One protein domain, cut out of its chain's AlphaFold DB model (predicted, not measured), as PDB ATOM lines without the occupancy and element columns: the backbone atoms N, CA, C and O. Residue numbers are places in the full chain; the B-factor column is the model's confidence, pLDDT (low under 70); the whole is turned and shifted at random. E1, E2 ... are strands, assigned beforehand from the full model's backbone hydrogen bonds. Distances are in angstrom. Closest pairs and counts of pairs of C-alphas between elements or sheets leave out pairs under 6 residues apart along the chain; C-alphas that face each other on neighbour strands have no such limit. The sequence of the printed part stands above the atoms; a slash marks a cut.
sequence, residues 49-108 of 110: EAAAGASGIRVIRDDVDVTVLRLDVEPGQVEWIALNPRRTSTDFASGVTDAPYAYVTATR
ATOM      1  N   GLU A  49     -34.978 -20.278  32.277       69.94
ATOM      2  CA  GLU A  49     -35.281 -18.927  31.788       69.94
ATOM      3  C   GLU A  49     -34.240 -18.467  30.756       69.94
ATOM      4  O   GLU A  49     -34.606 -17.924  29.713       69.94
ATOM      5  N   ALA A  50     -32.954 -18.752  30.996       64.81
ATOM      6  CA  ALA A  50     -31.876 -18.441  30.055       64.81
ATOM      7  C   ALA A  50     -32.037 -19.170  28.708       64.81
ATOM      8  O   ALA A  50     -31.705 -18.622  27.656       64.81
ATOM      9  N   ALA A  51     -32.596 -20.381  28.726       64.50
ATOM     10  CA  ALA A  51     -32.875 -21.177  27.537       64.50
ATOM     11  C   ALA A  51     -34.250 -20.906  26.903       64.50
ATOM     12  O   ALA A  51     -34.676 -21.687  26.049       64.50
ATOM     13  N   ALA A  52     -34.968 -19.854  27.320       65.44
ATOM     14  CA  ALA A  52     -36.340 -19.588  26.875       65.44
ATOM     15  C   ALA A  52     -37.292 -20.790  27.088       65.44
ATOM     16  O   ALA A  52     -38.211 -21.031  26.305       65.44
ATOM     17  N   GLY A  53     -37.023 -21.597  28.118       68.31
ATOM     18  CA  GLY A  53     -37.729 -22.840  28.432       68.31
ATOM     19  C   GLY A  53     -37.423 -24.017  27.495       68.31
ATOM     20  O   GLY A  53     -37.851 -25.135  27.769       68.31
ATOM     21  N   ALA A  54     -36.643 -23.828  26.424       70.44
ATOM     22  CA  ALA A  54     -36.383 -24.877  25.434       70.44
ATOM     23  C   ALA A  54     -35.594 -26.064  26.013       70.44
ATOM     24  O   ALA A  54     -35.867 -27.210  25.663       70.44
ATOM     25  N   SER A  55     -34.666 -25.810  26.943       75.38
ATOM     26  CA  SER A  55     -33.927 -26.869  27.652       75.38
ATOM     27  C   SER A  55     -34.818 -27.745  28.540       75.38
ATOM     28  O   SER A  55     -34.400 -28.828  28.943       75.38
ATOM     29  N   GLY A  56     -36.041 -27.298  28.846       83.94
ATOM     30  CA  GLY A  56     -37.020 -28.061  29.616       83.94
ATOM     31  C   GLY A  56     -37.786 -29.091  28.792       83.94
ATOM     32  O   GLY A  56     -38.460 -29.946  29.362       83.94
ATOM     33  N   ILE A  57     -37.691 -29.049  27.462       88.56
ATOM     34  CA  ILE A  57     -38.433 -29.945  26.574       88.56
ATOM     35  C   ILE A  57     -37.679 -31.270  26.441       88.56
ATOM     36  O   ILE A  57     -36.571 -31.323  25.912       88.56
ATOM     37  N   ARG A  58     -38.305 -32.363  26.877       90.56
ATOM     38  CA  ARG A  58     -37.817 -33.729  26.681       90.56
ATOM     39  C   ARG A  58     -38.781 -34.523  25.815       90.56
ATOM     40  O   ARG A  58     -39.966 -34.634  26.128       90.56
ATOM     41  N   VAL A  59     -38.247 -35.115  24.753       91.44
ATOM     42  CA  VAL A  59     -38.965 -36.080  23.919       91.44
ATOM     43  C   VAL A  59     -38.826 -37.450  24.569       91.44
ATOM     44  O   VAL A  59     -37.720 -37.971  24.681       91.44
ATOM     45  N   ILE A  60     -39.938 -38.009  25.039       94.50
ATOM     46  CA  ILE A  60     -39.978 -39.360  25.616       94.50
ATOM     47  C   ILE A  60     -40.179 -40.385  24.502       94.50
ATOM     48  O   ILE A  60     -39.539 -41.432  24.490       94.50
ATOM     49  N   ARG A  61     -41.050 -40.051  23.549       92.56
ATOM     50  CA  ARG A  61     -41.325 -40.826  22.344       92.56
ATOM     51  C   ARG A  61     -41.746 -39.873  21.236       92.56
ATOM     52  O   ARG A  61     -42.534 -38.971  21.495       92.56
ATOM     53  N   ASP A  62     -41.241 -40.066  20.029       91.19
ATOM     54  CA  ASP A  62     -41.716 -39.354  18.843       91.19
ATOM     55  C   ASP A  62     -41.566 -40.271  17.636       91.19
ATOM     56  O   ASP A  62     -40.464 -40.531  17.153       91.19
ATOM     57  N   ASP A  63     -42.690 -40.830  17.209       89.38
ATOM     58  CA  ASP A  63     -42.801 -41.606  15.988       89.38
ATOM     59  C   ASP A  63     -44.073 -41.209  15.229       89.38
ATOM     60  O   ASP A  63     -44.795 -40.278  15.589       89.38
ATOM     61  N   VAL A  64     -44.327 -41.885  14.113       88.62
ATOM     62  CA  VAL A  64     -45.452 -41.562  13.232       88.62
ATOM     63  C   VAL A  64     -46.826 -41.803  13.869       88.62
ATOM     64  O   VAL A  64     -47.819 -41.233  13.415       88.62
ATOM     65  N   ASP A  65     -46.890 -42.632  14.907       91.50
ATOM     66  CA  ASP A  65     -48.130 -43.049  15.549       91.50
ATOM     67  C   ASP A  65     -48.368 -42.338  16.883       91.50
ATOM     68  O   ASP A  65     -49.525 -42.076  17.229       91.50
ATOM     69  N   VAL A  66     -47.300 -42.040  17.632       94.81
ATOM     70  CA  VAL A  66     -47.366 -41.441  18.968       94.81
ATOM     71  C   VAL A  66     -46.222 -40.458  19.209       94.81
ATOM     72  O   VAL A  66     -45.046 -40.793  19.058       94.81
ATOM     73  N   THR A  67     -46.574 -39.294  19.752       95.94
ATOM     74  CA  THR A  67     -45.622 -38.369  20.373       95.94
ATOM     75  C   THR A  67     -45.942 -38.216  21.859       95.94
ATOM     76  O   THR A  67     -47.066 -37.879  22.226       95.94
ATOM     77  N   VAL A  68     -44.947 -38.427  22.721       95.75
ATOM     78  CA  VAL A  68     -45.001 -38.160  24.163       95.75
ATOM     79  C   VAL A  68     -43.878 -37.201  24.532       95.75
ATOM     80  O   VAL A  68     -42.694 -37.482  24.328       95.75
ATOM     81  N   LEU A  69     -44.261 -36.074  25.121       95.00
ATOM     82  CA  LEU A  69     -43.361 -35.016  25.553       95.00
ATOM     83  C   LEU A  69     -43.478 -34.808  27.056       95.00
ATOM     84  O   LEU A  69     -44.561 -34.908  27.636       95.00
ATOM     85  N   ARG A  70     -42.354 -34.443  27.662       93.69
ATOM     86  CA  ARG A  70     -42.269 -33.992  29.044       93.69
ATOM     87  C   ARG A  70     -41.595 -32.626  29.067       93.69
ATOM     88  O   ARG A  70     -40.454 -32.506  28.636       93.69
ATOM     89  N   LEU A  71     -42.274 -31.617  29.589       91.06
ATOM     90  CA  LEU A  71     -41.818 -30.233  29.642       91.06
ATOM     91  C   LEU A  71     -41.539 -29.843  31.099       91.06
ATOM     92  O   LEU A  71     -42.437 -29.906  31.930       91.06
ATOM     93  N   ASP A  72     -40.310 -29.447  31.427       89.25
ATOM     94  CA  ASP A  72     -40.027 -28.671  32.641       89.25
ATOM     95  C   ASP A  72     -40.298 -27.195  32.329       89.25
ATOM     96  O   ASP A  72     -39.525 -26.563  31.609       89.25
ATOM     97  N   VAL A  73     -41.425 -26.670  32.813       81.69
ATOM     98  CA  VAL A  73     -41.893 -25.314  32.466       81.69
ATOM     99  C   VAL A  73     -41.354 -24.285  33.455       81.69
ATOM    100  O   VAL A  73     -40.832 -23.246  33.058       81.69
ATOM    101  N   GLU A  74     -41.405 -24.616  34.743       79.25
ATOM    102  CA  GLU A  74     -40.828 -23.840  35.840       79.25
ATOM    103  C   GLU A  74     -40.113 -24.791  36.813       79.25
ATOM    104  O   GLU A  74     -40.371 -26.001  36.791       79.25
ATOM    105  N   PRO A  75     -39.211 -24.297  37.683       77.69
ATOM    106  CA  PRO A  75     -38.656 -25.114  38.755       77.69
ATOM    107  C   PRO A  75     -39.771 -25.796  39.559       77.69
ATOM    108  O   PRO A  75     -40.642 -25.136  40.115       77.69
ATOM    109  N   GLY A  76     -39.766 -27.130  39.571       82.81
ATOM    110  CA  GLY A  76     -40.790 -27.928  40.246       82.81
ATOM    111  C   GLY A  76     -42.087 -28.138  39.453       82.81
ATOM    112  O   GLY A  76     -42.873 -28.993  39.847       82.81
ATOM    113  N   GLN A  77     -42.311 -27.471  38.317       86.56
ATOM    114  CA  GLN A  77     -43.493 -27.684  37.473       86.56
ATOM    115  C   GLN A  77     -43.152 -28.491  36.222       86.56
ATOM    116  O   GLN A  77     -42.377 -28.066  35.362       86.56
ATOM    117  N   VAL A  78     -43.790 -29.652  36.107       91.62
ATOM    118  CA  VAL A  78     -43.624 -30.575  34.987       91.62
ATOM    119  C   VAL A  78     -44.953 -30.764  34.280       91.62
ATOM    120  O   VAL A  78     -45.966 -31.062  34.908       91.62
ATOM    121  N   GLU A  79     -44.935 -30.679  32.960       92.44
ATOM    122  CA  GLU A  79     -46.089 -30.951  32.116       92.44
ATOM    123  C   GLU A  79     -45.806 -32.130  31.194       92.44
ATOM    124  O   GLU A  79     -44.701 -32.305  30.686       92.44
ATOM    125  N   TRP A  80     -46.817 -32.959  30.988       95.38
ATOM    126  CA  TRP A  80     -46.773 -34.110  30.103       95.38
ATOM    127  C   TRP A  80     -47.819 -33.945  29.016       95.38
ATOM    128  O   TRP A  80     -48.969 -33.624  29.310       95.38
ATOM    129  N   ILE A  81     -47.422 -34.193  27.769       95.56
ATOM    130  CA  ILE A  81     -48.291 -34.118  26.590       95.56
ATOM    131  C   ILE A  81     -48.187 -35.437  25.828       95.56
ATOM    132  O   ILE A  81     -47.081 -35.896  25.555       95.56
ATOM    133  N   ALA A  82     -49.325 -36.030  25.470       96.12
ATOM    134  CA  ALA A  82     -49.394 -37.146  24.532       96.12
ATOM    135  C   ALA A  82     -50.287 -36.788  23.341       96.12
ATOM    136  O   ALA A  82     -51.431 -36.366  23.523       96.12
ATOM    137  N   LEU A  83     -49.766 -37.003  22.135       95.88
ATOM    138  CA  LEU A  83     -50.495 -36.998  20.871       95.88
ATOM    139  C   LEU A  83     -50.515 -38.444  20.366       95.88
ATOM    140  O   LEU A  83     -49.482 -38.977  19.970       95.88
ATOM    141  N   ASN A  84     -51.669 -39.100  20.439       95.50
ATOM    142  CA  ASN A  84     -51.818 -40.538  20.211       95.50
ATOM    143  C   ASN A  84     -53.093 -40.833  19.400       95.50
ATOM    144  O   ASN A  84     -54.007 -41.508  19.874       95.50
ATOM    145  N   PRO A  85     -53.213 -40.331  18.160       94.25
ATOM    146  CA  PRO A  85     -54.458 -40.401  17.389       94.25
ATOM    147  C   PRO A  85     -54.995 -41.830  17.197       94.25
ATOM    148  O   PRO A  85     -56.201 -42.014  17.033       94.25
ATOM    149  N   ARG A  86     -54.119 -42.845  17.246       94.56
ATOM    150  CA  ARG A  86     -54.478 -44.265  17.110       94.56
ATOM    151  C   ARG A  86     -54.861 -44.960  18.420       94.56
ATOM    152  O   ARG A  86     -55.248 -46.124  18.365       94.56
ATOM    153  N   ARG A  87     -54.803 -44.270  19.566       96.12
ATOM    154  CA  ARG A  87     -55.116 -44.822  20.899       96.12
ATOM    155  C   ARG A  87     -54.258 -46.035  21.265       96.12
ATOM    156  O   ARG A  87     -54.719 -46.992  21.880       96.12
ATOM    157  N   THR A  88     -52.994 -46.004  20.863       94.81
ATOM    158  CA  THR A  88     -52.019 -47.028  21.230       94.81
ATOM    159  C   THR A  88     -51.712 -46.904  22.717       94.81
ATOM    160  O   THR A  88     -51.434 -45.810  23.196       94.81
ATOM    161  N   SER A  89     -51.725 -48.010  23.455       96.44
ATOM    162  CA  SER A  89     -51.281 -48.007  24.850       96.44
ATOM    163  C   SER A  89     -49.812 -47.563  24.924       96.44
ATOM    164  O   SER A  89     -48.951 -48.175  24.291       96.44
ATOM    165  N   THR A  90     -49.530 -46.463  25.627       94.50
ATOM    166  CA  THR A  90     -48.184 -45.880  25.723       94.50
ATOM    167  C   THR A  90     -47.893 -45.374  27.129       94.50
ATOM    168  O   THR A  90     -48.792 -44.887  27.819       94.50
ATOM    169  N   ASP A  91     -46.624 -45.438  27.529       95.44
ATOM    170  CA  ASP A  91     -46.162 -44.857  28.787       95.44
ATOM    171  C   ASP A  91     -46.369 -43.338  28.782       95.44
ATOM    172  O   ASP A  91     -46.051 -42.647  27.808       95.44
ATOM    173  N   PHE A  92     -46.926 -42.823  29.876       95.81
ATOM    174  CA  PHE A  92     -47.270 -41.417  30.034       95.81
ATOM    175  C   PHE A  92     -47.277 -41.011  31.510       95.81
ATOM    176  O   PHE A  92     -48.034 -41.552  32.319       95.81
ATOM    177  N   ALA A  93     -46.454 -40.020  31.859       91.88
ATOM    178  CA  ALA A  93     -46.250 -39.580  33.236       91.88
ATOM    179  C   ALA A  93     -45.879 -40.745  34.177       91.88
ATOM    180  O   ALA A  93     -44.836 -41.368  33.991       91.88
ATOM    181  N   SER A  94     -46.693 -41.020  35.199       90.19
ATOM    182  CA  SER A  94     -46.485 -42.113  36.161       90.19
ATOM    183  C   SER A  94     -47.228 -43.408  35.803       90.19
ATOM    184  O   SER A  94     -47.274 -44.323  36.625       90.19
ATOM    185  N   GLY A  95     -47.826 -43.498  34.613       93.69
ATOM    186  CA  GLY A  95     -48.620 -44.652  34.209       93.69
ATOM    187  C   GLY A  95     -48.669 -44.850  32.700       93.69
ATOM    188  O   GLY A  95     -47.702 -44.590  31.988       93.69
ATOM    189  N   VAL A  96     -49.814 -45.331  32.226       96.12
ATOM    190  CA  VAL A  96     -50.069 -45.657  30.822       96.12
ATOM    191  C   VAL A  96     -51.325 -44.923  30.374       96.12
ATOM    192  O   VAL A  96     -52.272 -44.777  31.149       96.12
ATOM    193  N   THR A  97     -51.348 -44.474  29.124       95.94
ATOM    194  CA  THR A  97     -52.528 -43.865  28.506       95.94
ATOM    195  C   THR A  97     -52.799 -44.468  27.132       95.94
ATOM    196  O   THR A  97     -51.879 -44.822  26.399       95.94
ATOM    197  N   ASP A  98     -54.075 -44.570  26.780       97.12
ATOM    198  CA  ASP A  98     -54.573 -44.831  25.425       97.12
ATOM    199  C   ASP A  98     -55.408 -43.647  24.900       97.12
ATOM    200  O   ASP A  98     -55.992 -43.705  23.815       97.12
ATOM    201  N   ALA A  99     -55.480 -42.556  25.669       97.19
ATOM    202  CA  ALA A  99     -56.237 -41.385  25.280       97.19
ATOM    203  C   ALA A  99     -55.637 -40.794  23.995       97.19
ATOM    204  O   ALA A  99     -54.412 -40.695  23.882       97.19
ATOM    205  N   PRO A 100     -56.476 -40.357  23.036       96.44
ATOM    206  CA  PRO A 100     -55.974 -39.817  21.781       96.44
ATOM    207  C   PRO A 100     -55.172 -38.528  21.968       96.44
ATOM    208  O   PRO A 100     -54.258 -38.244  21.198       96.44
ATOM    209  N   TYR A 101     -55.505 -37.780  23.019       96.50
ATOM    210  CA  TYR A 101     -54.759 -36.637  23.512       96.50
ATOM    211  C   TYR A 101     -54.762 -36.706  25.035       96.50
ATOM    212  O   TYR A 101     -55.821 -36.916  25.633       96.50
ATOM    213  N   ALA A 102     -53.603 -36.528  25.660       96.12
ATOM    214  CA  ALA A 102     -53.500 -36.445  27.110       96.12
ATOM    215  C   ALA A 102     -52.621 -35.265  27.510       96.12
ATOM    216  O   ALA A 102     -51.612 -34.978  26.867       96.12
ATOM    217  N   TYR A 103     -53.017 -34.601  28.590       95.38
ATOM    218  CA  TYR A 103     -52.268 -33.516  29.197       95.38
ATOM    219  C   TYR A 103     -52.340 -33.652  30.713       95.38
ATOM    220  O   TYR A 103     -53.434 -33.781  31.266       95.38
ATOM    221  N   VAL A 104     -51.184 -33.653  31.374       95.12
ATOM    222  CA  VAL A 104     -51.089 -33.709  32.836       95.12
ATOM    223  C   VAL A 104     -50.041 -32.719  33.308       95.12
ATOM    224  O   VAL A 104     -48.900 -32.750  32.854       95.12
ATOM    225  N   THR A 105     -50.421 -31.897  34.280       91.75
ATOM    226  CA  THR A 105     -49.500 -31.050  35.037       91.75
ATOM    227  C   THR A 105     -49.209 -31.720  36.374       91.75
ATOM    228  O   THR A 105     -50.125 -32.148  37.076       91.75
ATOM    229  N   ALA A 106     -47.934 -31.810  36.731       86.25
ATOM    230  CA  ALA A 106     -47.469 -32.331  38.003       86.25
ATOM    231  C   ALA A 106     -46.514 -31.330  38.654       86.25
ATOM    232  O   ALA A 106     -45.539 -30.892  38.042       86.25
ATOM    233  N   THR A 107     -46.774 -31.013  39.918       80.56
ATOM    234  CA  THR A 107     -45.839 -30.263  40.754       80.56
ATOM    235  C   THR A 107     -44.964 -31.268  41.492       80.56
ATOM    236  O   THR A 107     -45.469 -32.130  42.213       80.56
ATOM    237  N   ARG A 108     -43.650 -31.206  41.290       63.50
ATOM    238  CA  ARG A 108     -42.693 -31.984  42.071       63.50
ATOM    239  C   ARG A 108     -42.627 -31.364  43.475       63.50
ATOM    240  O   ARG A 108     -42.390 -30.164  43.561       63.50
TER     241      ARG A 108
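This is residues 49 to 108 of the 110 residues of an uncharacterized protein of Candidatus Poribacteria bacterium (UniProt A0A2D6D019). A twisted wall of four antiparallel strands, E1, E2, E3 and E6, runs roughly along the longest axis, and a small piece holding the short strands E4 and E5 folds over one face near the end where E2 begins and E3 ends; the other face is bare. Residues 49 to 56, before E1, lie at one end of the long axis, and the link from E3 to E4 turns round at the other. The printed part has 60 residues, with no named helix and six named strands, E1 to E6 in that order along the chain; the larger sheet has the order E1, E2, E3, E6. The class is all strand, with 34 residues in named elements. The whole is compact, with a radius of gyration of the C-alphas of 11.9 A, and elongated, spanning 36 by 22 by 13 A.

After residues 49 to 56, E1, residues 57 to 62, is an edge strand, and E2, residues 67 to 74, is its antiparallel neighbour at 170 degrees between directions. N 58 and O 70 are 2.8 A apart, and N 68 and O 61 are 2.8 A apart, both within hydrogen-bond range. E3, residues 77 to 83, is the antiparallel neighbour of E2 at 162 degrees; N 69 and O 81, 2.9 A apart, and N 79 and O 71, 2.8 A apart, are within hydrogen-bond range. E1 and E2 form a hairpin, and so do E2 and E3; E1, E2 and E3 are a meander, each strand the antiparallel neighbour of the one before. E4, residues 90 to 92, comes nearest to E2 at the C-alphas of Val 68 and Phe 92, 7.1 A apart. Its closest C-alphas to E3 are those of Ala 82 and Phe 92, 7.3 A. E1 and E4 are near each other, with 5 pairs of C-alphas within 10 A. E5, residues 95 to 97, and E4 meet only at a point, where C-alphas 91 and 96 face each other at 4.5 A. E5 is apart from E3, but only just, at 8.4 A. E6, residues 101 to 107, is the other edge strand, antiparallel to E3 at 170 degrees; N 80 and O 104 are 2.8 A apart and N 106 and O 78 are 2.8 A apart, within hydrogen-bond range. E5 and E6 meet only through their link. E4 and E6 are apart, but only just, at 8.5 A. The sheet of E1, E2, E3 and E6 is twisted, with C-alphas up to 4.0 A off its best plane.

E1 begins at C-alpha 57, at (-38.433, -29.945, 26.574), and measures 12.6 A from first to last C-alpha. E2, the longest strand by residues with 8, measures 21.8 A. E3 measures 20.3 A, and its C-alpha 83 is at (-50.495, -36.998, 20.871). The two three-residue strands E4 and E5 are much shorter. E6 measures 20.4 A and ends at C-alpha 107, at (-45.839, -30.263, 40.754).

The two C-alphas farthest apart in the domain are those of Ala 50 and Arg 86, at 36.7 A, while those of Glu 49 and Arg 108, the first and last printed, are 18.2 A apart. The printed part has no cut. The link from E3 to E4, 6 residues, is short; the other four links between named strands are tight, and no link is long. The mean pLDDT of the printed part is 88.9, and the model's confidence is low, under 70, at residues 49 to 53 and at residue 108.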